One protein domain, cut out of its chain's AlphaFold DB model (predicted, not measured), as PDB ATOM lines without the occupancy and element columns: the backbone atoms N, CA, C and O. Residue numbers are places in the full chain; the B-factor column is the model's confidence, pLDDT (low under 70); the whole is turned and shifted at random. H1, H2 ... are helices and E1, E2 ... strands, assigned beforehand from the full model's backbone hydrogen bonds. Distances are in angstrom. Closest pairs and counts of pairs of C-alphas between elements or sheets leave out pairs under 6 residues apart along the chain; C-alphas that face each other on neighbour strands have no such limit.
ATOM      1  N   LEU A 106     192.269 213.680 221.186       54.06
ATOM      2  CA  LEU A 106     191.902 212.268 221.116       54.06
ATOM      3  C   LEU A 106     190.675 211.924 221.983       54.06
ATOM      4  O   LEU A 106     189.828 211.117 221.589       54.06
ATOM      5  N   LEU A 107     190.552 212.566 223.149       58.66
ATOM      6  CA  LEU A 107     189.483 212.319 224.129       58.66
ATOM      7  C   LEU A 107     188.129 212.854 223.626       58.66
ATOM      8  O   LEU A 107     187.085 212.211 223.772       58.66
ATOM      9  N   VAL A 108     188.175 213.986 222.923       60.56
ATOM     10  CA  VAL A 108     187.055 214.613 222.207       60.56
ATOM     11  C   VAL A 108     186.448 213.656 221.165       60.56
ATOM     12  O   VAL A 108     185.229 213.610 221.013       60.56
ATOM     13  N   ALA A 109     187.260 212.817 220.511       63.16
ATOM     14  CA  ALA A 109     186.816 211.832 219.519       63.16
ATOM     15  C   ALA A 109     186.242 210.515 220.102       63.16
ATOM     16  O   ALA A 109     185.860 209.621 219.333       63.16
ATOM     17  N   GLY A 110     186.151 210.374 221.432       70.69
ATOM     18  CA  GLY A 110     185.663 209.166 222.112       70.69
ATOM     19  C   GLY A 110     184.267 208.707 221.664       70.69
ATOM     20  O   GLY A 110     183.371 209.519 221.428       70.69
ATOM     21  N   CYS A 111     184.091 207.389 221.511       75.44
ATOM     22  CA  CYS A 111     182.868 206.719 221.026       75.44
ATOM     23  C   CYS A 111     182.272 207.214 219.683       75.44
ATOM     24  O   CYS A 111     181.181 206.790 219.301       75.44
ATOM     25  N   SER A 112     182.988 208.041 218.912       78.25
ATOM     26  CA  SER A 112     182.553 208.515 217.583       78.25
ATOM     27  C   SER A 112     182.436 207.406 216.526       78.25
ATOM     28  O   SER A 112     181.693 207.535 215.555       78.25
ATOM     29  N   SER A 113     183.181 206.310 216.693       78.38
ATOM     30  CA  SER A 113     183.221 205.182 215.760       78.38
ATOM     31  C   SER A 113     183.650 203.889 216.454       78.38
ATOM     32  O   SER A 113     184.282 203.913 217.512       78.38
ATOM     33  N   ASN A 114     183.407 202.743 215.808       76.69
ATOM     34  CA  ASN A 114     183.818 201.424 216.308       76.69
ATOM     35  C   ASN A 114     185.338 201.282 216.550       76.69
ATOM     36  O   ASN A 114     185.742 200.356 217.260       76.69
ATOM     37  N   ARG A 115     186.180 202.160 215.979       74.62
ATOM     38  CA  ARG A 115     187.627 202.223 216.261       74.62
ATOM     39  C   ARG A 115     187.924 203.015 217.542       74.62
ATOM     40  O   ARG A 115     188.696 202.540 218.365       74.62
ATOM     41  N   MET A 116     187.227 204.130 217.775       76.31
ATOM     42  CA  MET A 116     187.402 205.000 218.955       76.31
ATOM     43  C   MET A 116     186.654 204.516 220.217       76.31
ATOM     44  O   MET A 116     186.578 205.230 221.212       76.31
ATOM     45  N   ARG A 117     186.113 203.288 220.216       74.81
ATOM     46  CA  ARG A 117     185.348 202.692 221.337       74.81
ATOM     47  C   ARG A 117     186.161 202.385 222.608       74.81
ATOM     48  O   ARG A 117     185.593 201.964 223.616       74.81
ATOM     49  N   ALA A 118     187.486 202.504 222.538       72.12
ATOM     50  CA  ALA A 118     188.380 202.361 223.688       72.12
ATOM     51  C   ALA A 118     188.470 203.649 224.528       72.12
ATOM     52  O   ALA A 118     188.958 203.601 225.650       72.12
ATOM     53  N   ILE A 119     187.981 204.773 223.995       77.19
ATOM     54  CA  ILE A 119     188.026 206.095 224.619       77.19
ATOM     55  C   ILE A 119     186.589 206.492 224.957       77.19
ATOM     56  O   ILE A 119     185.759 206.665 224.062       77.19
ATOM     57  N   TYR A 120     186.294 206.578 226.252       80.75
ATOM     58  CA  TYR A 120     184.960 206.805 226.804       80.75
ATOM     59  C   TYR A 120     185.058 207.548 228.142       80.75
ATOM     60  O   TYR A 120     186.056 207.441 228.845       80.75
ATOM     61  N   LEU A 121     184.006 208.288 228.488       78.94
ATOM     62  CA  LEU A 121     183.864 209.004 229.759       78.94
ATOM     63  C   LEU A 121     183.292 208.076 230.839       78.94
ATOM     64  O   LEU A 121     183.840 207.974 231.932       78.94
ATOM     65  N   LEU A 122     182.209 207.373 230.495       85.12
ATOM     66  CA  LEU A 122     181.463 206.462 231.363       85.12
ATOM     67  C   LEU A 122     181.234 205.131 230.639       85.12
ATOM     68  O   LEU A 122     180.836 205.126 229.473       85.12
ATOM     69  N   GLU A 123     181.448 204.020 231.339       88.31
ATOM     70  CA  GLU A 123     180.998 202.681 230.957       88.31
ATOM     71  C   GLU A 123     179.961 202.178 231.967       88.31
ATOM     72  O   GLU A 123     180.176 202.265 233.175       88.31
ATOM     73  N   LEU A 124     178.841 201.650 231.472       88.19
ATOM     74  CA  LEU A 124     177.821 200.951 232.256       88.19
ATOM     75  C   LEU A 124     177.725 199.503 231.766       88.19
ATOM     76  O   LEU A 124     177.698 199.247 230.559       88.19
ATOM     77  N   SER A 125     177.670 198.553 232.700       87.38
ATOM     78  CA  SER A 125     177.648 197.115 232.398       87.38
ATOM     79  C   SER A 125     176.834 196.321 233.423       87.38
ATOM     80  O   SER A 125     176.836 196.649 234.608       87.38
ATOM     81  N   TYR A 126     176.145 195.267 232.982       87.19
ATOM     82  CA  TYR A 126     175.411 194.350 233.863       87.19
ATOM     83  C   TYR A 126     176.350 193.310 234.502       87.19
ATOM     84  O   TYR A 126     177.005 192.537 233.794       87.19
ATOM     85  N   GLN A 127     176.419 193.254 235.839       80.00
ATOM     86  CA  GLN A 127     177.377 192.390 236.542       80.00
ATOM     87  C   GLN A 127     176.791 191.005 236.871       80.00
ATOM     88  O   GLN A 127     175.894 190.860 237.696       80.00
ATOM     89  N   HIS A 128     177.362 189.968 236.252       66.19
ATOM     90  CA  HIS A 128     176.906 188.573 236.328       66.19
ATOM     91  C   HIS A 128     177.686 187.713 237.346       66.19
ATOM     92  O   HIS A 128     177.943 186.530 237.114       66.19
ATOM     93  N   ASP A 129     178.094 188.282 238.484       49.44
ATOM     94  CA  ASP A 129     178.762 187.503 239.533       49.44
ATOM     95  C   ASP A 129     177.772 186.544 240.214       49.44
ATOM     96  O   ASP A 129     176.890 186.962 240.966       49.44
ATOM     97  N   HIS A 130     177.952 185.235 240.001       44.38
ATOM     98  CA  HIS A 130     177.236 184.180 240.724       44.38
ATOM     99  C   HIS A 130     177.655 184.137 242.204       44.38
ATOM    100  O   HIS A 130     178.402 183.256 242.639       44.38
ATOM    101  N   ARG A 131     177.151 185.083 242.998       35.00
ATOM    102  CA  ARG A 131     177.219 185.045 244.459       35.00
ATOM    103  C   ARG A 131     175.960 184.377 245.006       35.00
ATOM    104  O   ARG A 131     174.851 184.711 244.601       35.00
ATOM    105  N   ASN A 143     163.856 198.031 251.483       57.50
ATOM    106  CA  ASN A 143     162.909 197.111 250.857       57.50
ATOM    107  C   ASN A 143     163.643 196.007 250.054       57.50
ATOM    108  O   ASN A 143     164.102 196.277 248.941       57.50
ATOM    109  N   PRO A 144     163.728 194.759 250.555       66.44
ATOM    110  CA  PRO A 144     164.428 193.677 249.862       66.44
ATOM    111  C   PRO A 144     163.674 193.117 248.643       66.44
ATOM    112  O   PRO A 144     164.313 192.535 247.769       66.44
ATOM    113  N   SER A 145     162.347 193.284 248.531       70.94
ATOM    114  CA  SER A 145     161.597 192.732 247.386       70.94
ATOM    115  C   SER A 145     161.861 193.504 246.091       70.94
ATOM    116  O   SER A 145     161.906 192.899 245.021       70.94
ATOM    117  N   PHE A 146     162.123 194.813 246.192       72.88
ATOM    118  CA  PHE A 146     162.567 195.634 245.065       72.88
ATOM    119  C   PHE A 146     163.907 195.135 244.515       72.88
ATOM    120  O   PHE A 146     163.992 194.797 243.338       72.88
ATOM    121  N   TYR A 147     164.931 194.999 245.364       72.38
ATOM    122  CA  TYR A 147     166.250 194.542 244.916       72.38
ATOM    123  C   TYR A 147     166.237 193.091 244.418       72.38
ATOM    124  O   TYR A 147     166.902 192.802 243.429       72.38
ATOM    125  N   ALA A 148     165.420 192.205 245.002       69.69
ATOM    126  CA  ALA A 148     165.218 190.854 244.475       69.69
ATOM    127  C   ALA A 148     164.581 190.854 243.067       69.69
ATOM    128  O   ALA A 148     164.985 190.077 242.199       69.69
ATOM    129  N   MET A 149     163.616 191.748 242.811       77.25
ATOM    130  CA  MET A 149     163.023 191.931 241.483       77.25
ATOM    131  C   MET A 149     164.036 192.516 240.489       77.25
ATOM    132  O   MET A 149     164.147 192.001 239.378       77.25
ATOM    133  N   VAL A 150     164.812 193.526 240.895       78.56
ATOM    134  CA  VAL A 150     165.893 194.117 240.089       78.56
ATOM    135  C   VAL A 150     166.950 193.068 239.735       78.56
ATOM    136  O   VAL A 150     167.278 192.949 238.561       78.56
ATOM    137  N   SER A 151     167.411 192.248 240.688       72.69
ATOM    138  CA  SER A 151     168.401 191.190 240.421       72.69
ATOM    139  C   SER A 151     167.874 190.084 239.504       72.69
ATOM    140  O   SER A 151     168.622 189.513 238.713       72.69
ATOM    141  N   ASN A 152     166.574 189.778 239.586       78.88
ATOM    142  CA  ASN A 152     165.939 188.808 238.696       78.88
ATOM    143  C   ASN A 152     165.844 189.366 237.264       78.88
ATOM    144  O   ASN A 152     166.200 188.678 236.312       78.88
ATOM    145  N   LEU A 153     165.441 190.632 237.111       77.69
ATOM    146  CA  LEU A 153     165.386 191.312 235.813       77.69
ATOM    147  C   LEU A 153     166.778 191.495 235.193       77.69
ATOM    148  O   LEU A 153     166.952 191.200 234.014       77.69
ATOM    149  N   SER A 154     167.778 191.920 235.971       79.56
ATOM    150  CA  SER A 154     169.146 192.115 235.476       79.56
ATOM    151  C   SER A 154     169.812 190.812 235.027       79.56
ATOM    152  O   SER A 154     170.650 190.851 234.135       79.56
ATOM    153  N   SER A 155     169.414 189.658 235.581       73.75
ATOM    154  CA  SER A 155     169.974 188.342 235.220       73.75
ATOM    155  C   SER A 155     169.723 187.894 233.770       73.75
ATOM    156  O   SER A 155     170.299 186.900 233.333       73.75
ATOM    157  N   ALA A 156     168.877 188.617 233.025       72.06
ATOM    158  CA  ALA A 156     168.622 188.396 231.601       72.06
ATOM    159  C   ALA A 156     169.340 189.398 230.668       72.06
ATOM    160  O   ALA A 156     169.363 189.182 229.455       72.06
ATOM    161  N   GLY A 157     169.895 190.490 231.207       75.19
ATOM    162  CA  GLY A 157     170.434 191.608 230.431       75.19
ATOM    163  C   GLY A 157     171.940 191.524 230.220       75.19
ATOM    164  O   GLY A 157     172.701 191.891 231.106       75.19
ATOM    165  N   ASP A 158     172.386 191.102 229.035       81.00
ATOM    166  CA  ASP A 158     173.803 191.124 228.642       81.00
ATOM    167  C   ASP A 158     174.067 192.289 227.672       81.00
ATOM    168  O   ASP A 158     173.875 192.181 226.453       81.00
ATOM    169  N   LEU A 159     174.460 193.431 228.245       86.62
ATOM    170  CA  LEU A 159     174.764 194.667 227.529       86.62
ATOM    171  C   LEU A 159     175.865 195.465 228.242       86.62
ATOM    172  O   LEU A 159     175.867 195.623 229.464       86.62
ATOM    173  N   THR A 160     176.777 196.014 227.443       88.12
ATOM    174  CA  THR A 160     177.782 197.004 227.852       88.12
ATOM    175  C   THR A 160     177.591 198.272 227.029       88.12
ATOM    176  O   THR A 160     177.357 198.193 225.820       88.12
ATOM    177  N   ILE A 161     177.658 199.443 227.667       90.06
ATOM    178  CA  ILE A 161     177.451 200.749 227.024       90.06
ATOM    179  C   ILE A 161     178.564 201.702 227.436       90.06
ATOM    180  O   ILE A 161     178.868 201.836 228.616       90.06
ATOM    181  N   ARG A 162     179.139 202.400 226.457       89.56
ATOM    182  CA  ARG A 162     180.169 203.426 226.619       89.56
ATOM    183  C   ARG A 162     179.692 204.757 226.063       89.56
ATOM    184  O   ARG A 162     179.184 204.815 224.941       89.56
ATOM    185  N   VAL A 163     179.895 205.817 226.837       87.31
ATOM    186  CA  VAL A 163     179.521 207.191 226.487       87.31
ATOM    187  C   VAL A 163     180.769 207.994 226.137       87.31
ATOM    188  O   VAL A 163     181.704 208.057 226.931       87.31
ATOM    189  N   GLY A 164     180.769 208.658 224.983       81.62
ATOM    190  CA  GLY A 164     181.732 209.701 224.627       81.62
ATOM    191  C   GLY A 164     181.018 210.972 224.167       81.62
ATOM    192  O   GLY A 164     179.790 211.012 224.060       81.62
ATOM    193  N   TYR A 165     181.778 212.031 223.880       74.12
ATOM    194  CA  TYR A 165     181.197 213.343 223.577       74.12
ATOM    195  C   TYR A 165     180.241 213.310 222.367       74.12
ATOM    196  O   TYR A 165     179.084 213.733 222.460       74.12
ATOM    197  N   PHE A 166     180.665 212.732 221.238       73.69
ATOM    198  CA  PHE A 166     179.866 212.718 220.000       73.69
ATOM    199  C   PHE A 166     179.035 211.451 219.767       73.69
ATOM    200  O   PHE A 166     178.274 211.414 218.799       73.69
ATOM    201  N   GLY A 167     179.114 210.441 220.638       79.50
ATOM    202  CA  GLY A 167     178.337 209.220 220.452       79.50
ATOM    203  C   GLY A 167     178.346 208.253 221.629       79.50
ATOM    204  O   GLY A 167     179.134 208.369 222.566       79.50
ATOM    205  N   LEU A 168     177.449 207.278 221.536       87.69
ATOM    206  CA  LEU A 168     177.354 206.115 222.406       87.69
ATOM    207  C   LEU A 168     177.770 204.873 221.618       87.69
ATOM    208  O   LEU A 168     177.361 204.698 220.468       87.69
ATOM    209  N   CYS A 169     178.552 203.998 222.242       88.31
ATOM    210  CA  CYS A 169     178.890 202.677 221.721       88.31
ATOM    211  C   CYS A 169     178.319 201.608 222.646       88.31
ATOM    212  O   CYS A 169     178.593 201.647 223.841       88.31
ATOM    213  N   ALA A 170     177.599 200.625 222.112       88.19
ATOM    214  CA  ALA A 170     177.118 199.489 222.895       88.19
ATOM    215  C   ALA A 170     177.529 198.149 222.274       88.19
ATOM    216  O   ALA A 170     177.699 198.056 221.056       88.19
ATOM    217  N   ALA A 171     177.663 197.117 223.106       85.31
ATOM    218  CA  ALA A 171     177.829 195.729 222.683       85.31
ATOM    219  C   ALA A 171     177.004 194.789 223.571       85.31
ATOM    220  O   ALA A 171     177.123 194.825 224.797       85.31
ATOM    221  N   ALA A 172     176.202 193.936 222.930       77.75
ATOM    222  CA  ALA A 172     175.438 192.856 223.551       77.75
ATOM    223  C   ALA A 172     176.040 191.504 223.143       77.75
ATOM    224  O   ALA A 172     176.331 191.284 221.962       77.75
ATOM    225  N   ASN A 173     176.238 190.587 224.090       67.69
ATOM    226  CA  ASN A 173     177.085 189.409 223.881       67.69
ATOM    227  C   ASN A 173     176.313 188.161 223.398       67.69
ATOM    228  O   ASN A 173     176.449 187.063 223.930       67.69
ATOM    229  N   SER A 174     175.493 188.315 222.354       57.28
ATOM    230  CA  SER A 174     174.474 187.326 221.939       57.28
ATOM    231  C   SER A 174     174.985 185.950 221.477       57.28
ATOM    232  O   SER A 174     174.185 185.035 221.293       57.28
ATOM    233  N   SER A 175     176.288 185.795 221.225       51.78
ATOM    234  CA  SER A 175     176.872 184.570 220.644       51.78
ATOM    235  C   SER A 175     178.372 184.377 220.934       51.78
ATOM    236  O   SER A 175     179.047 183.624 220.237       51.78
ATOM    237  N   GLY A 176     178.923 185.068 221.939       56.22
ATOM    238  CA  GLY A 176     180.359 185.019 222.269       56.22
ATOM    239  C   GLY A 176     181.270 185.840 221.343       56.22
ATOM    240  O   GLY A 176     182.487 185.830 221.516       56.22
ATOM    241  N   THR A 177     180.698 186.578 220.386       53.22
ATOM    242  CA  THR A 177     181.390 187.624 219.619       53.22
ATOM    243  C   THR A 177     180.819 188.992 219.991       53.22
ATOM    244  O   THR A 177     179.630 189.253 219.816       53.22
ATOM    245  N   THR A 178     181.659 189.880 220.531       66.62
ATOM    246  CA  THR A 178     181.222 191.201 221.011       66.62
ATOM    247  C   THR A 178     181.064 192.181 219.847       66.62
ATOM    248  O   THR A 178     181.994 192.923 219.510       66.62
ATOM    249  N   ASN A 179     179.891 192.180 219.218       73.62
ATOM    250  CA  ASN A 179     179.554 193.114 218.147       73.62
ATOM    251  C   ASN A 179     179.240 194.502 218.719       73.62
ATOM    252  O   ASN A 179     178.152 194.751 219.231       73.62
ATOM    253  N   TRP A 180     180.212 195.409 218.613       82.75
ATOM    254  CA  TRP A 180     180.056 196.815 218.987       82.75
ATOM    255  C   TRP A 180     179.327 197.607 217.898       82.75
ATOM    256  O   TRP A 180     179.697 197.541 216.723       82.75
ATOM    257  N   ALA A 181     178.354 198.423 218.294       85.38
ATOM    258  CA  ALA A 181     177.691 199.404 217.444       85.38
ATOM    259  C   ALA A 181     177.797 200.798 218.079       85.38
ATOM    260  O   ALA A 181     177.348 201.004 219.204       85.38
ATOM    261  N   CYS A 182     178.390 201.754 217.358       85.81
ATOM    262  CA  CYS A 182     178.473 203.157 217.774       85.81
ATOM    263  C   CYS A 182     177.508 204.049 216.973       85.81
ATOM    264  O   CYS A 182     177.385 203.908 215.748       85.81
ATOM    265  N   ARG A 183     176.817 204.972 217.654       86.19
ATOM    266  CA  ARG A 183     175.848 205.931 217.088       86.19
ATOM    267  C   ARG A 183     175.915 207.276 217.811       86.19
ATOM    268  O   ARG A 183     176.260 207.343 218.983       86.19
ATOM    269  N   SER A 184     175.513 208.346 217.132       78.69
ATOM    270  CA  SER A 184     175.426 209.710 217.684       78.69
ATOM    271  C   SER A 184     174.286 209.933 218.689       78.69
ATOM    272  O   SER A 184     174.180 211.017 219.265       78.69
ATOM    273  N   THR A 185     173.404 208.946 218.843       78.69
ATOM    274  CA  THR A 185     172.025 209.111 219.320       78.69
ATOM    275  C   THR A 185     171.504 207.757 219.806       78.69
ATOM    276  O   THR A 185     171.497 206.800 219.027       78.69
ATOM    277  N   ALA A 186     171.045 207.642 221.061       78.56
ATOM    278  CA  ALA A 186     170.612 206.345 221.598       78.56
ATOM    279  C   ALA A 186     169.414 205.738 220.855       78.56
ATOM    280  O   ALA A 186     169.323 204.518 220.748       78.56
ATOM    281  N   ARG A 187     168.527 206.555 220.270       79.00
ATOM    282  CA  ARG A 187     167.372 206.075 219.484       79.00
ATOM    283  C   ARG A 187     167.773 205.166 218.314       79.00
ATOM    284  O   ARG A 187     167.111 204.158 218.074       79.00
ATOM    285  N   ASP A 188     168.869 205.486 217.629       78.00
ATOM    286  CA  ASP A 188     169.363 204.722 216.471       78.00
ATOM    287  C   ASP A 188     170.136 203.459 216.883       78.00
ATOM    288  O   ASP A 188     170.385 202.576 216.061       78.00
ATOM    289  N   LEU A 189     170.528 203.386 218.159       80.19
ATOM    290  CA  LEU A 189     171.218 202.258 218.780       80.19
ATOM    291  C   LEU A 189     170.211 201.282 219.413       80.19
ATOM    292  O   LEU A 189     170.289 200.079 219.183       80.19
ATOM    293  N   GLY A 190     169.193 201.804 220.105       75.00
ATOM    294  CA  GLY A 190     168.067 201.041 220.651       75.00
ATOM    295  C   GLY A 190     167.206 200.372 219.574       75.00
ATOM    296  O   GLY A 190     166.653 199.308 219.813       75.00
ATOM    297  N   ALA A 191     167.180 200.911 218.350       74.38
ATOM    298  CA  ALA A 191     166.593 200.237 217.188       74.38
ATOM    299  C   ALA A 191     167.341 198.950 216.758       74.38
ATOM    300  O   ALA A 191     166.841 198.211 215.910       74.38
ATOM    301  N   GLN A 192     168.535 198.688 217.307       70.50
ATOM    302  CA  GLN A 192     169.370 197.514 217.016       70.50
ATOM    303  C   GLN A 192     169.586 196.601 218.241       70.50
ATOM    304  O   GLN A 192     170.175 195.530 218.103       70.50
ATOM    305  N   ILE A 193     169.108 196.999 219.426       76.19
ATOM    306  CA  ILE A 193     169.249 196.264 220.691       76.19
ATOM    307  C   ILE A 193     167.897 195.643 221.057       76.19
ATOM    308  O   ILE A 193     166.856 196.285 220.946       76.19
ATOM    309  N   SER A 194     167.893 194.378 221.487       67.44
ATOM    310  CA  SER A 194     166.653 193.717 221.906       67.44
ATOM    311  C   SER A 194     166.223 194.178 223.302       67.44
ATOM    312  O   SER A 194     167.066 194.401 224.169       67.44
ATOM    313  N   THR A 195     164.916 194.236 223.566       67.25
ATOM    314  CA  THR A 195     164.375 194.561 224.902       67.25
ATOM    315  C   THR A 195     164.751 193.545 225.985       67.25
ATOM    316  O   THR A 195     164.661 193.858 227.165       67.25
ATOM    317  N   ILE A 196     165.191 192.343 225.599       63.16
ATOM    318  CA  ILE A 196     165.718 191.321 226.514       63.16
ATOM    319  C   ILE A 196     167.155 191.670 226.937       63.16
ATOM    320  O   ILE A 196     167.551 191.382 228.058       63.16
ATOM    321  N   SER A 197     167.923 192.331 226.063       75.75
ATOM    322  CA  SER A 197     169.313 192.727 226.323       75.75
ATOM    323  C   SER A 197     169.435 193.921 227.276       75.75
ATOM    324  O   SER A 197     170.467 194.051 227.925       75.75
ATOM    325  N   ASP A 198     168.411 194.779 227.378       82.19
ATOM    326  CA  ASP A 198     168.407 195.937 228.286       82.19
ATOM    327  C   ASP A 198     167.157 196.002 229.197       82.19
ATOM    328  O   ASP A 198     166.300 196.874 229.029       82.19
ATOM    329  N   PRO A 199     167.023 195.085 230.174       81.88
ATOM    330  CA  PRO A 199     165.837 194.978 231.027       81.88
ATOM    331  C   PRO A 199     165.663 196.135 232.026       81.88
ATOM    332  O   PRO A 199     164.547 196.362 232.490       81.88
ATOM    333  N   LEU A 200     166.735 196.867 232.366       84.56
ATOM    334  CA  LEU A 200     166.699 198.054 233.239       84.56
ATOM    335  C   LEU A 200     166.838 199.382 232.464       84.56
ATOM    336  O   LEU A 200     166.861 200.443 233.085       84.56
ATOM    337  N   ASN A 201     166.879 199.340 231.125       86.69
ATOM    338  CA  ASN A 201     166.995 200.504 230.239       86.69
ATOM    339  C   ASN A 201     168.234 201.385 230.529       86.69
ATOM    340  O   ASN A 201     168.153 202.619 230.558       86.69
ATOM    341  N   ILE A 202     169.398 200.756 230.739       87.50
ATOM    342  CA  ILE A 202     170.668 201.462 230.969       87.50
ATOM    343  C   ILE A 202     171.087 202.320 229.768       87.50
ATOM    344  O   ILE A 202     171.811 203.300 229.947       87.50
ATOM    345  N   LEU A 203     170.588 202.026 228.562       87.38
ATOM    346  CA  LEU A 203     170.780 202.867 227.382       87.38
ATOM    347  C   LEU A 203     170.166 204.264 227.548       87.38
ATOM    348  O   LEU A 203     170.807 205.246 227.180       87.38
ATOM    349  N   ALA A 204     168.973 204.383 228.139       83.94
ATOM    350  CA  ALA A 204     168.372 205.690 228.413       83.94
ATOM    351  C   ALA A 204     169.100 206.445 229.541       83.94
ATOM    352  O   ALA A 204     169.212 207.668 229.486       83.94
ATOM    353  N   ILE A 205     169.641 205.725 230.531       83.94
ATOM    354  CA  ILE A 205     170.466 206.315 231.599       83.94
ATOM    355  C   ILE A 205     171.758 206.901 231.004       83.94
ATOM    356  O   ILE A 205     172.133 208.030 231.325       83.94
ATOM    357  N   ALA A 206     172.400 206.171 230.087       83.81
ATOM    358  CA  ALA A 206     173.601 206.608 229.377       83.81
ATOM    359  C   ALA A 206     173.358 207.814 228.442       83.81
ATOM    360  O   ALA A 206     174.213 208.696 228.355       83.81
ATOM    361  N   ASP A 207     172.203 207.879 227.767       84.00
ATOM    362  CA  ASP A 207     171.816 209.012 226.906       84.00
ATOM    363  C   ASP A 207     171.518 210.272 227.746       84.00
ATOM    364  O   ASP A 207     172.042 211.345 227.456       84.00
ATOM    365  N   ASN A 208     170.775 210.143 228.856       82.00
ATOM    366  CA  ASN A 208     170.464 211.279 229.736       82.00
ATOM    367  C   ASN A 208     171.718 211.842 230.431       82.00
ATOM    368  O   ASN A 208     171.893 213.056 230.503       82.00
ATOM    369  N   PHE A 209     172.631 210.971 230.882       77.88
ATOM    370  CA  PHE A 209     173.950 211.367 231.395       77.88
ATOM    371  C   PHE A 209     174.723 212.234 230.386       77.88
ATOM    372  O   PHE A 209     175.327 213.247 230.747       77.88
ATOM    373  N   ARG A 210     174.682 211.852 229.104       75.62
ATOM    374  CA  ARG A 210     175.372 212.552 228.019       75.62
ATOM    375  C   ARG A 210     174.785 213.944 227.761       75.62
ATOM    376  O   ARG A 210     175.547 214.903 227.640       75.62
ATOM    377  N   ASP A 211     173.459 214.054 227.717       70.56
ATOM    378  CA  ASP A 211     172.751 215.317 227.458       70.56
ATOM    379  C   ASP A 211     172.804 216.303 228.647       70.56
ATOM    380  O   ASP A 211     172.784 217.517 228.434       70.56
ATOM    381  N   GLU A 212     172.908 215.827 229.895       67.69
ATOM    382  CA  GLU A 212     172.962 216.701 231.082       67.69
ATOM    383  C   GLU A 212     174.347 217.314 231.358       67.69
ATOM    384  O   GLU A 212     174.425 218.426 231.890       67.69
ATOM    385  N   ILE A 213     175.439 216.618 231.016       59.75
ATOM    386  CA  ILE A 213     176.800 216.971 231.473       59.75
ATOM    387  C   ILE A 213     177.642 217.681 230.400       59.75
ATOM    388  O   ILE A 213     178.545 218.453 230.741       59.75
ATOM    389  N   ILE A 214     177.355 217.492 229.106       54.88
ATOM    390  CA  ILE A 214     178.153 218.089 228.018       54.88
ATOM    391  C   ILE A 214     177.738 219.549 227.771       54.88
ATOM    392  O   ILE A 214     177.074 219.903 226.794       54.88
ATOM    393  N   LEU A 215     178.206 220.442 228.645       45.25
ATOM    394  CA  LEU A 215     178.201 221.877 228.382       45.25
ATOM    395  C   LEU A 215     179.315 222.214 227.374       45.25
ATOM    396  O   LEU A 215     180.442 222.518 227.757       45.25
ATOM    397  N   SER A 216     179.006 222.158 226.075       45.00
ATOM    398  CA  SER A 216     179.958 222.464 224.997       45.00
ATOM    399  C   SER A 216     180.269 223.970 224.908       45.00
ATOM    400  O   SER A 216     179.778 224.669 224.016       45.00
ATOM    401  N   VAL A 217     181.070 224.481 225.847       40.34
ATOM    402  CA  VAL A 217     181.621 225.844 225.821       40.34
ATOM    403  C   VAL A 217     182.751 225.891 224.796       40.34
ATOM    404  O   VAL A 217     183.888 225.528 225.077       40.34
ATOM    405  N   ILE A 218     182.419 226.316 223.580       38.97
ATOM    406  CA  ILE A 218     183.387 226.449 222.490       38.97
ATOM    407  C   ILE A 218     184.194 227.740 222.689       38.97
ATOM    408  O   ILE A 218     183.664 228.839 222.523       38.97
ATOM    409  N   ILE A 219     185.486 227.604 222.990       35.84
ATOM    410  CA  ILE A 219     186.471 228.687 222.875       35.84
ATOM    411  C   ILE A 219     186.961 228.700 221.420       35.84
ATOM    412  O   ILE A 219     187.493 227.703 220.944       35.84
ATOM    413  N   PHE A 220     186.762 229.806 220.695       38.19
ATOM    414  CA  PHE A 220     187.200 229.935 219.289       38.19
ATOM    415  C   PHE A 220     187.714 231.344 218.935       38.19
ATOM    416  O   PHE A 220     187.592 231.809 217.804       38.19
ATOM    417  N   SER A 221     188.272 232.057 219.916       43.00
ATOM    418  CA  SER A 221     188.651 233.474 219.804       43.00
ATOM    419  C   SER A 221     190.132 233.733 220.114       43.00
ATOM    420  O   SER A 221     190.444 234.628 220.897       43.00
ATOM    421  N   ALA A 222     191.035 232.948 219.514       38.50
ATOM    422  CA  ALA A 222     192.490 233.105 219.683       38.50
ATOM    423  C   ALA A 222     193.327 233.003 218.385       38.50
ATOM    424  O   ALA A 222     194.489 233.392 218.391       38.50
ATOM    425  N   LEU A 223     192.765 232.538 217.256       38.81
ATOM    426  CA  LEU A 223     193.553 232.162 216.063       38.81
ATOM    427  C   LEU A 223     193.506 233.136 214.863       38.81
ATOM    428  O   LEU A 223     193.902 232.764 213.762       38.81
ATOM    429  N   SER A 224     193.049 234.384 215.037       41.03
ATOM    430  CA  SER A 224     193.033 235.399 213.956       41.03
ATOM    431  C   SER A 224     194.067 236.522 214.122       41.03
ATOM    432  O   SER A 224     193.927 237.568 213.490       41.03
ATOM    433  N   PRO A 246     204.862 242.997 219.201       48.41
ATOM    434  CA  PRO A 246     203.639 243.649 219.662       48.41
ATOM    435  C   PRO A 246     203.907 244.528 220.893       48.41
ATOM    436  O   PRO A 246     204.786 244.238 221.704       48.41
ATOM    437  N   ALA A 247     203.122 245.596 221.054       58.59
ATOM    438  CA  ALA A 247     203.225 246.480 222.214       58.59
ATOM    439  C   ALA A 247     202.958 245.714 223.523       58.59
ATOM    440  O   ALA A 247     202.029 244.907 223.592       58.59
ATOM    441  N   THR A 248     203.738 246.000 224.569       56.50
ATOM    442  CA  THR A 248     203.780 245.224 225.823       56.50
ATOM    443  C   THR A 248     202.409 245.057 226.483       56.50
ATOM    444  O   THR A 248     202.084 243.973 226.960       56.50
ATOM    445  N   GLU A 249     201.569 246.094 226.429       57.03
ATOM    446  CA  GLU A 249     200.185 246.073 226.926       57.03
ATOM    447  C   GLU A 249     199.343 244.955 226.289       57.03
ATOM    448  O   GLU A 249     198.565 244.293 226.970       57.03
ATOM    449  N   VAL A 250     199.521 244.701 224.987       54.84
ATOM    450  CA  VAL A 250     198.798 243.645 224.258       54.84
ATOM    451  C   VAL A 250     199.279 242.262 224.700       54.84
ATOM    452  O   VAL A 250     198.466 241.352 224.835       54.84
ATOM    453  N   VAL A 251     200.576 242.111 224.980       62.19
ATOM    454  CA  VAL A 251     201.165 240.847 225.458       62.19
ATOM    455  C   VAL A 251     200.648 240.499 226.855       62.19
ATOM    456  O   VAL A 251     200.205 239.373 227.068       62.19
ATOM    457  N   TYR A 252     200.616 241.461 227.784       62.47
ATOM    458  CA  TYR A 252     200.024 241.248 229.111       62.47
ATOM    459  C   TYR A 252     198.526 240.930 229.040       62.47
ATOM    460  O   TYR A 252     198.048 240.064 229.771       62.47
ATOM    461  N   LEU A 253     197.787 241.590 228.145       60.47
ATOM    462  CA  LEU A 253     196.356 241.355 227.961       60.47
ATOM    463  C   LEU A 253     196.097 239.929 227.436       60.47
ATOM    464  O   LEU A 253     195.277 239.215 228.013       60.47
ATOM    465  N   VAL A 254     196.859 239.470 226.434       67.88
ATOM    466  CA  VAL A 254     196.807 238.084 225.930       67.88
ATOM    467  C   VAL A 254     197.162 237.073 227.026       67.88
ATOM    468  O   VAL A 254     196.367 236.172 227.272       67.88
ATOM    469  N   LEU A 255     198.274 237.260 227.749       66.06
ATOM    470  CA  LEU A 255     198.665 236.383 228.867       66.06
ATOM    471  C   LEU A 255     197.596 236.324 229.973       66.06
ATOM    472  O   LEU A 255     197.361 235.268 230.554       66.06
ATOM    473  N   SER A 256     196.913 237.437 230.256       65.81
ATOM    474  CA  SER A 256     195.839 237.464 231.258       65.81
ATOM    475  C   SER A 256     194.588 236.691 230.823       65.81
ATOM    476  O   SER A 256     193.926 236.083 231.665       65.81
ATOM    477  N   PHE A 257     194.275 236.672 229.520       67.88
ATOM    478  CA  PHE A 257     193.195 235.846 228.980       67.88
ATOM    479  C   PHE A 257     193.581 234.372 228.881       67.88
ATOM    480  O   PHE A 257     192.724 233.529 229.131       67.88
ATOM    481  N   ASP A 258     194.839 234.068 228.571       69.25
ATOM    482  CA  ASP A 258     195.359 232.702 228.525       69.25
ATOM    483  C   ASP A 258     195.259 232.026 229.901       69.25
ATOM    484  O   ASP A 258     194.519 231.059 230.057       69.25
ATOM    485  N   VAL A 259     195.836 232.633 230.947       67.31
ATOM    486  CA  VAL A 259     195.743 232.132 232.335       67.31
ATOM    487  C   VAL A 259     194.287 232.002 232.812       67.31
ATOM    488  O   VAL A 259     193.945 231.066 233.541       67.31
ATOM    489  N   LEU A 260     193.401 232.915 232.397       69.38
ATOM    490  CA  LEU A 260     191.971 232.825 232.700       69.38
ATOM    491  C   LEU A 260     191.298 231.652 231.962       69.38
ATOM    492  O   LEU A 260     190.452 230.976 232.550       69.38
ATOM    493  N   ALA A 261     191.682 231.384 230.712       65.75
ATOM    494  CA  ALA A 261     191.201 230.247 229.937       65.75
ATOM    495  C   ALA A 261     191.696 228.914 230.522       65.75
ATOM    496  O   ALA A 261     190.874 228.019 230.721       65.75
ATOM    497  N   SER A 262     192.978 228.799 230.899       67.06
ATOM    498  CA  SER A 262     193.517 227.598 231.559       67.06
ATOM    499  C   SER A 262     192.784 227.308 232.872       67.06
ATOM    500  O   SER A 262     192.416 226.167 233.143       67.06
ATOM    501  N   LEU A 263     192.503 228.341 233.679       66.12
ATOM    502  CA  LEU A 263     191.761 228.194 234.936       66.12
ATOM    503  C   LEU A 263     190.322 227.710 234.695       66.12
ATOM    504  O   LEU A 263     189.852 226.813 235.397       66.12
ATOM    505  N   VAL A 264     189.629 228.254 233.689       67.75
ATOM    506  CA  VAL A 264     188.282 227.797 233.299       67.75
ATOM    507  C   VAL A 264     188.307 226.357 232.773       67.75
ATOM    508  O   VAL A 264     187.424 225.576 233.130       67.75
ATOM    509  N   LEU A 265     189.322 225.978 231.991       65.81
ATOM    510  CA  LEU A 265     189.493 224.624 231.460       65.81
ATOM    511  C   LEU A 265     189.738 223.602 232.582       65.81
ATOM    512  O   LEU A 265     189.047 222.585 232.636       65.81
ATOM    513  N   ILE A 266     190.617 223.906 233.541       63.25
ATOM    514  CA  ILE A 266     190.859 223.062 234.727       63.25
ATOM    515  C   ILE A 266     189.569 222.872 235.541       63.25
ATOM    516  O   ILE A 266     189.252 221.755 235.954       63.25
ATOM    517  N   VAL A 267     188.787 223.940 235.746       68.00
ATOM    518  CA  VAL A 267     187.492 223.859 236.446       68.00
ATOM    519  C   VAL A 267     186.478 223.015 235.663       68.00
ATOM    520  O   VAL A 267     185.748 222.236 236.277       68.00
ATOM    521  N   ALA A 268     186.445 223.115 234.331       65.44
ATOM    522  CA  ALA A 268     185.559 222.316 233.485       65.44
ATOM    523  C   ALA A 268     185.909 220.817 233.522       65.44
ATOM    524  O   ALA A 268     185.016 219.996 233.743       65.44
ATOM    525  N   VAL A 269     187.192 220.462 233.391       65.00
ATOM    526  CA  VAL A 269     187.674 219.070 233.469       65.00
ATOM    527  C   VAL A 269     187.397 218.469 234.850       65.00
ATOM    528  O   VAL A 269     186.878 217.355 234.951       65.00
ATOM    529  N   LEU A 270     187.662 219.217 235.928       65.50
ATOM    530  CA  LEU A 270     187.374 218.765 237.292       65.50
ATOM    531  C   LEU A 270     185.866 218.554 237.516       65.50
ATOM    532  O   LEU A 270     185.468 217.555 238.114       65.50
ATOM    533  N   TRP A 271     185.022 219.458 237.006       72.19
ATOM    534  CA  TRP A 271     183.564 219.327 237.081       72.19
ATOM    535  C   TRP A 271     183.057 218.091 236.325       72.19
ATOM    536  O   TRP A 271     182.246 217.336 236.859       72.19
ATOM    537  N   GLN A 272     183.571 217.846 235.116       70.44
ATOM    538  CA  GLN A 272     183.237 216.667 234.312       70.44
ATOM    539  C   GLN A 272     183.640 215.367 235.020       70.44
ATOM    540  O   GLN A 272     182.812 214.466 235.136       70.44
ATOM    541  N   HIS A 273     184.857 215.280 235.565       68.06
ATOM    542  CA  HIS A 273     185.307 214.100 236.313       68.06
ATOM    543  C   HIS A 273     184.442 213.839 237.559       68.06
ATOM    544  O   HIS A 273     184.053 212.701 237.826       68.06
ATOM    545  N   VAL A 274     184.106 214.881 238.329       70.75
ATOM    546  CA  VAL A 274     183.225 214.748 239.503       70.75
ATOM    547  C   VAL A 274     181.820 214.289 239.092       70.75
ATOM    548  O   VAL A 274     181.252 213.427 239.760       70.75
ATOM    549  N   ALA A 275     181.281 214.791 237.975       69.88
ATOM    550  CA  ALA A 275     179.985 214.363 237.452       69.88
ATOM    551  C   ALA A 275     179.992 212.896 236.974       69.88
ATOM    552  O   ALA A 275     179.093 212.142 237.342       69.88
ATOM    553  N   VAL A 276     181.024 212.459 236.233       73.62
ATOM    554  CA  VAL A 276     181.209 211.050 235.817       73.62
ATOM    555  C   VAL A 276     181.157 210.115 237.029       73.62
ATOM    556  O   VAL A 276     180.346 209.190 237.063       73.62
ATOM    557  N   VAL A 277     181.977 210.385 238.050       74.06
ATOM    558  CA  VAL A 277     182.080 209.533 239.247       74.06
ATOM    559  C   VAL A 277     180.789 209.552 240.071       74.06
ATOM    560  O   VAL A 277     180.363 208.506 240.561       74.06
ATOM    561  N   ALA A 278     180.130 210.707 240.197       73.81
ATOM    562  CA  ALA A 278     178.864 210.809 240.920       73.81
ATOM    563  C   ALA A 278     177.735 210.019 240.231       73.81
ATOM    564  O   ALA A 278     177.015 209.277 240.903       73.81
ATOM    565  N   HIS A 279     177.592 210.128 238.905       72.62
ATOM    566  CA  HIS A 279     176.562 209.394 238.159       72.62
ATOM    567  C   HIS A 279     176.841 207.882 238.100       72.62
ATOM    568  O   HIS A 279     175.902 207.096 238.221       72.62
ATOM    569  N   ALA A 280     178.107 207.458 238.015       76.88
ATOM    570  CA  ALA A 280     178.477 206.050 238.168       76.88
ATOM    571  C   ALA A 280     178.060 205.502 239.549       76.88
ATOM    572  O   ALA A 280     177.271 204.562 239.628       76.88
ATOM    573  N   ALA A 281     178.508 206.135 240.640       74.19
ATOM    574  CA  ALA A 281     178.234 205.674 242.004       74.19
ATOM    575  C   ALA A 281     176.733 205.680 242.360       74.19
ATOM    576  O   ALA A 281     176.256 204.801 243.080       74.19
ATOM    577  N   THR A 282     175.971 206.654 241.852       78.81
ATOM    578  CA  THR A 282     174.512 206.712 242.052       78.81
ATOM    579  C   THR A 282     173.758 205.666 241.237       78.81
ATOM    580  O   THR A 282     172.784 205.118 241.751       78.81
ATOM    581  N   ALA A 283     174.220 205.317 240.031       76.81
ATOM    582  CA  ALA A 283     173.670 204.192 239.276       76.81
ATOM    583  C   ALA A 283     173.916 202.851 239.993       76.81
ATOM    584  O   ALA A 283     172.973 202.082 240.186       76.81
ATOM    585  N   GLU A 284     175.143 202.593 240.465       76.88
ATOM    586  CA  GLU A 284     175.452 201.375 241.234       76.88
ATOM    587  C   GLU A 284     174.593 201.273 242.505       76.88
ATOM    588  O   GLU A 284     174.026 200.216 242.796       76.88
ATOM    589  N   ALA A 285     174.444 202.381 243.242       69.94
ATOM    590  CA  ALA A 285     173.646 202.431 244.464       69.94
ATOM    591  C   ALA A 285     172.142 202.222 244.206       69.94
ATOM    592  O   ALA A 285     171.507 201.447 244.924       69.94
ATOM    593  N   ALA A 286     171.571 202.862 243.177       74.12
ATOM    594  CA  ALA A 286     170.141 202.782 242.865       74.12
ATOM    595  C   ALA A 286     169.677 201.359 242.503       74.12
ATOM    596  O   ALA A 286     168.558 200.968 242.837       74.12
ATOM    597  N   PHE A 287     170.546 200.572 241.862       77.44
ATOM    598  CA  PHE A 287     170.265 199.187 241.469       77.44
ATOM    599  C   PHE A 287     170.957 198.142 242.362       77.44
ATOM    600  O   PHE A 287     171.013 196.965 242.007       77.44
ATOM    601  N   GLY A 288     171.477 198.546 243.528       67.75
ATOM    602  CA  GLY A 288     172.037 197.636 244.534       67.75
ATOM    603  C   GLY A 288     173.260 196.834 244.069       67.75
ATOM    604  O   GLY A 288     173.484 195.733 244.568       67.75
ATOM    605  N   GLY A 289     174.028 197.356 243.107       71.69
ATOM    606  CA  GLY A 289     175.181 196.684 242.499       71.69
ATOM    607  C   GLY A 289     174.859 195.711 241.354       71.69
ATOM    608  O   GLY A 289     175.756 195.004 240.906       71.69
ATOM    609  N   ALA A 290     173.615 195.658 240.856       78.00
ATOM    610  CA  ALA A 290     173.264 194.858 239.671       78.00
ATOM    611  C   ALA A 290     173.860 195.412 238.354       78.00
ATOM    612  O   ALA A 290     174.049 194.681 237.379       78.00
ATOM    613  N   ILE A 291     174.165 196.711 238.341       83.56
ATOM    614  CA  ILE A 291     174.894 197.419 237.285       83.56
ATOM    615  C   ILE A 291     176.195 197.931 237.902       83.56
ATOM    616  O   ILE A 291     176.171 198.454 239.016       83.56
ATOM    617  N   LYS A 292     177.300 197.801 237.162       84.75
ATOM    618  CA  LYS A 292     178.609 198.375 237.484       84.75
ATOM    619  C   LYS A 292     178.890 199.585 236.595       84.75
ATOM    620  O   LYS A 292     178.707 199.506 235.374       84.75
ATOM    621  N   GLY A 293     179.371 200.666 237.206       82.25
ATOM    622  CA  GLY A 293     179.867 201.864 236.533       82.25
ATOM    623  C   GLY A 293     181.396 201.904 236.510       82.25
ATOM    624  O   GLY A 293     182.052 201.520 237.475       82.25
ATOM    625  N   ASP A 294     181.985 202.359 235.408       78.62
ATOM    626  CA  ASP A 294     183.435 202.569 235.298       78.62
ATOM    627  C   ASP A 294     183.760 203.865 234.539       78.62
ATOM    628  O   ASP A 294     182.968 204.328 233.715       78.62
ATOM    629  N   SER A 295     184.920 204.461 234.811       77.38
ATOM    630  CA  SER A 295     185.329 205.767 234.270       77.38
ATOM    631  C   SER A 295     186.627 205.652 233.478       77.38
ATOM    632  O   SER A 295     187.646 205.221 234.019       77.38
ATOM    633  N   GLY A 296     186.609 206.046 232.204       56.19
ATOM    634  CA  GLY A 296     187.750 205.853 231.311       56.19
ATOM    635  C   GLY A 296     188.868 206.877 231.527       56.19
ATOM    636  O   GLY A 296     188.664 208.073 231.341       56.19
TER     637      GLY A 296
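This is residues 106 to 131, 143 to 224 and 246 to 296 of the 984 residues of an uncharacterized protein of Emericella nidulans (strain FGSC A4 / ATCC 38163 / CBS 112.46 / NRRL 194 / M139) (UniProt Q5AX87). A small, twisted antiparallel sheet of five strands has H2, H3 and the last part of the long helix H4 over one face, while H4 runs on far past the sheet as an arm. Residues 246 to 253 stick out at its far end, and H1 sits at the sheet's other end. The printed part has 159 residues with four named helices and five named strands, in the order E1 H1 E2 E3 E4 H2 H3 H4 E5; the sheet's order is E4 E3 E2 E1 E5. The class is mixed, helices and strands; the whole is loose, with a radius of gyration of the C-alphas of 19.9 A and spans of 70 by 35 by 23 A.

Residues 106 to 121 hold no named element. E1, residues 122 to 126, begins at C-alpha 122 (181.463, 206.462, 231.363). H1 is residues 144 to 154, 15.2 A long. E2 is 160 to 163, E3 168 to 172, E4 179 to 183 and H2 186 to 190. H3, residues 202 to 213, is 16.7 A long. H4, residues 248 to 286, runs 56.8 A from C-alpha 248 (203.780, 245.224, 225.823). E5, residues 291 to 295, ends at C-alpha 295 (185.329, 205.767, 234.270).

E2, E3 and E4 form a meander, each strand the antiparallel neighbour of the one before; E2 and E3 are a hairpin, with N 162 and O 169 2.8 A apart, and so are E3 and E4, with N 168 and O 183 2.8 A apart. E1 is antiparallel to E2, with N 161 and O 124 at 2.9 A, and to E5, with N 123 and O 294 at 2.8 A. H3 and H4 on one face make two layers, a sheet with helices on one face. H3 is over E2 and E1, at a height over the sheet of 8.8 A. H4 is over E5 at 11.7 A, along the strands at 11 degrees on the local plane; the closest C-alphas are those of Ala 280 and Gly 293, 4.7 A. H3 and H4 only just touch, with 3 pairs of C-alphas within 8 A, the closest those of Ile 213 and Gln 272, 7.0 A. H2, on the same face, touches H3 through Ala 186 and Asp 207, their closest C-alphas, 6.1 A. H1 is only just not on the sheet, with 4 pairs of C-alphas within 10 A. In H1, H2, H3 and H4 every O i to N i+4 pair is within hydrogen-bond range.

The C-alphas farthest apart are those of Ser 145 and Ala 247, 72.5 A. Residues 132 to 142 and 225 to 245 are not printed; the C-alphas across these cuts are 19.8 A and 14.6 A apart. The link from H2 to H3 is long. The mean pLDDT of the printed part is 71.0; among the residues under 70 are 212 to 224 and 246 to 270.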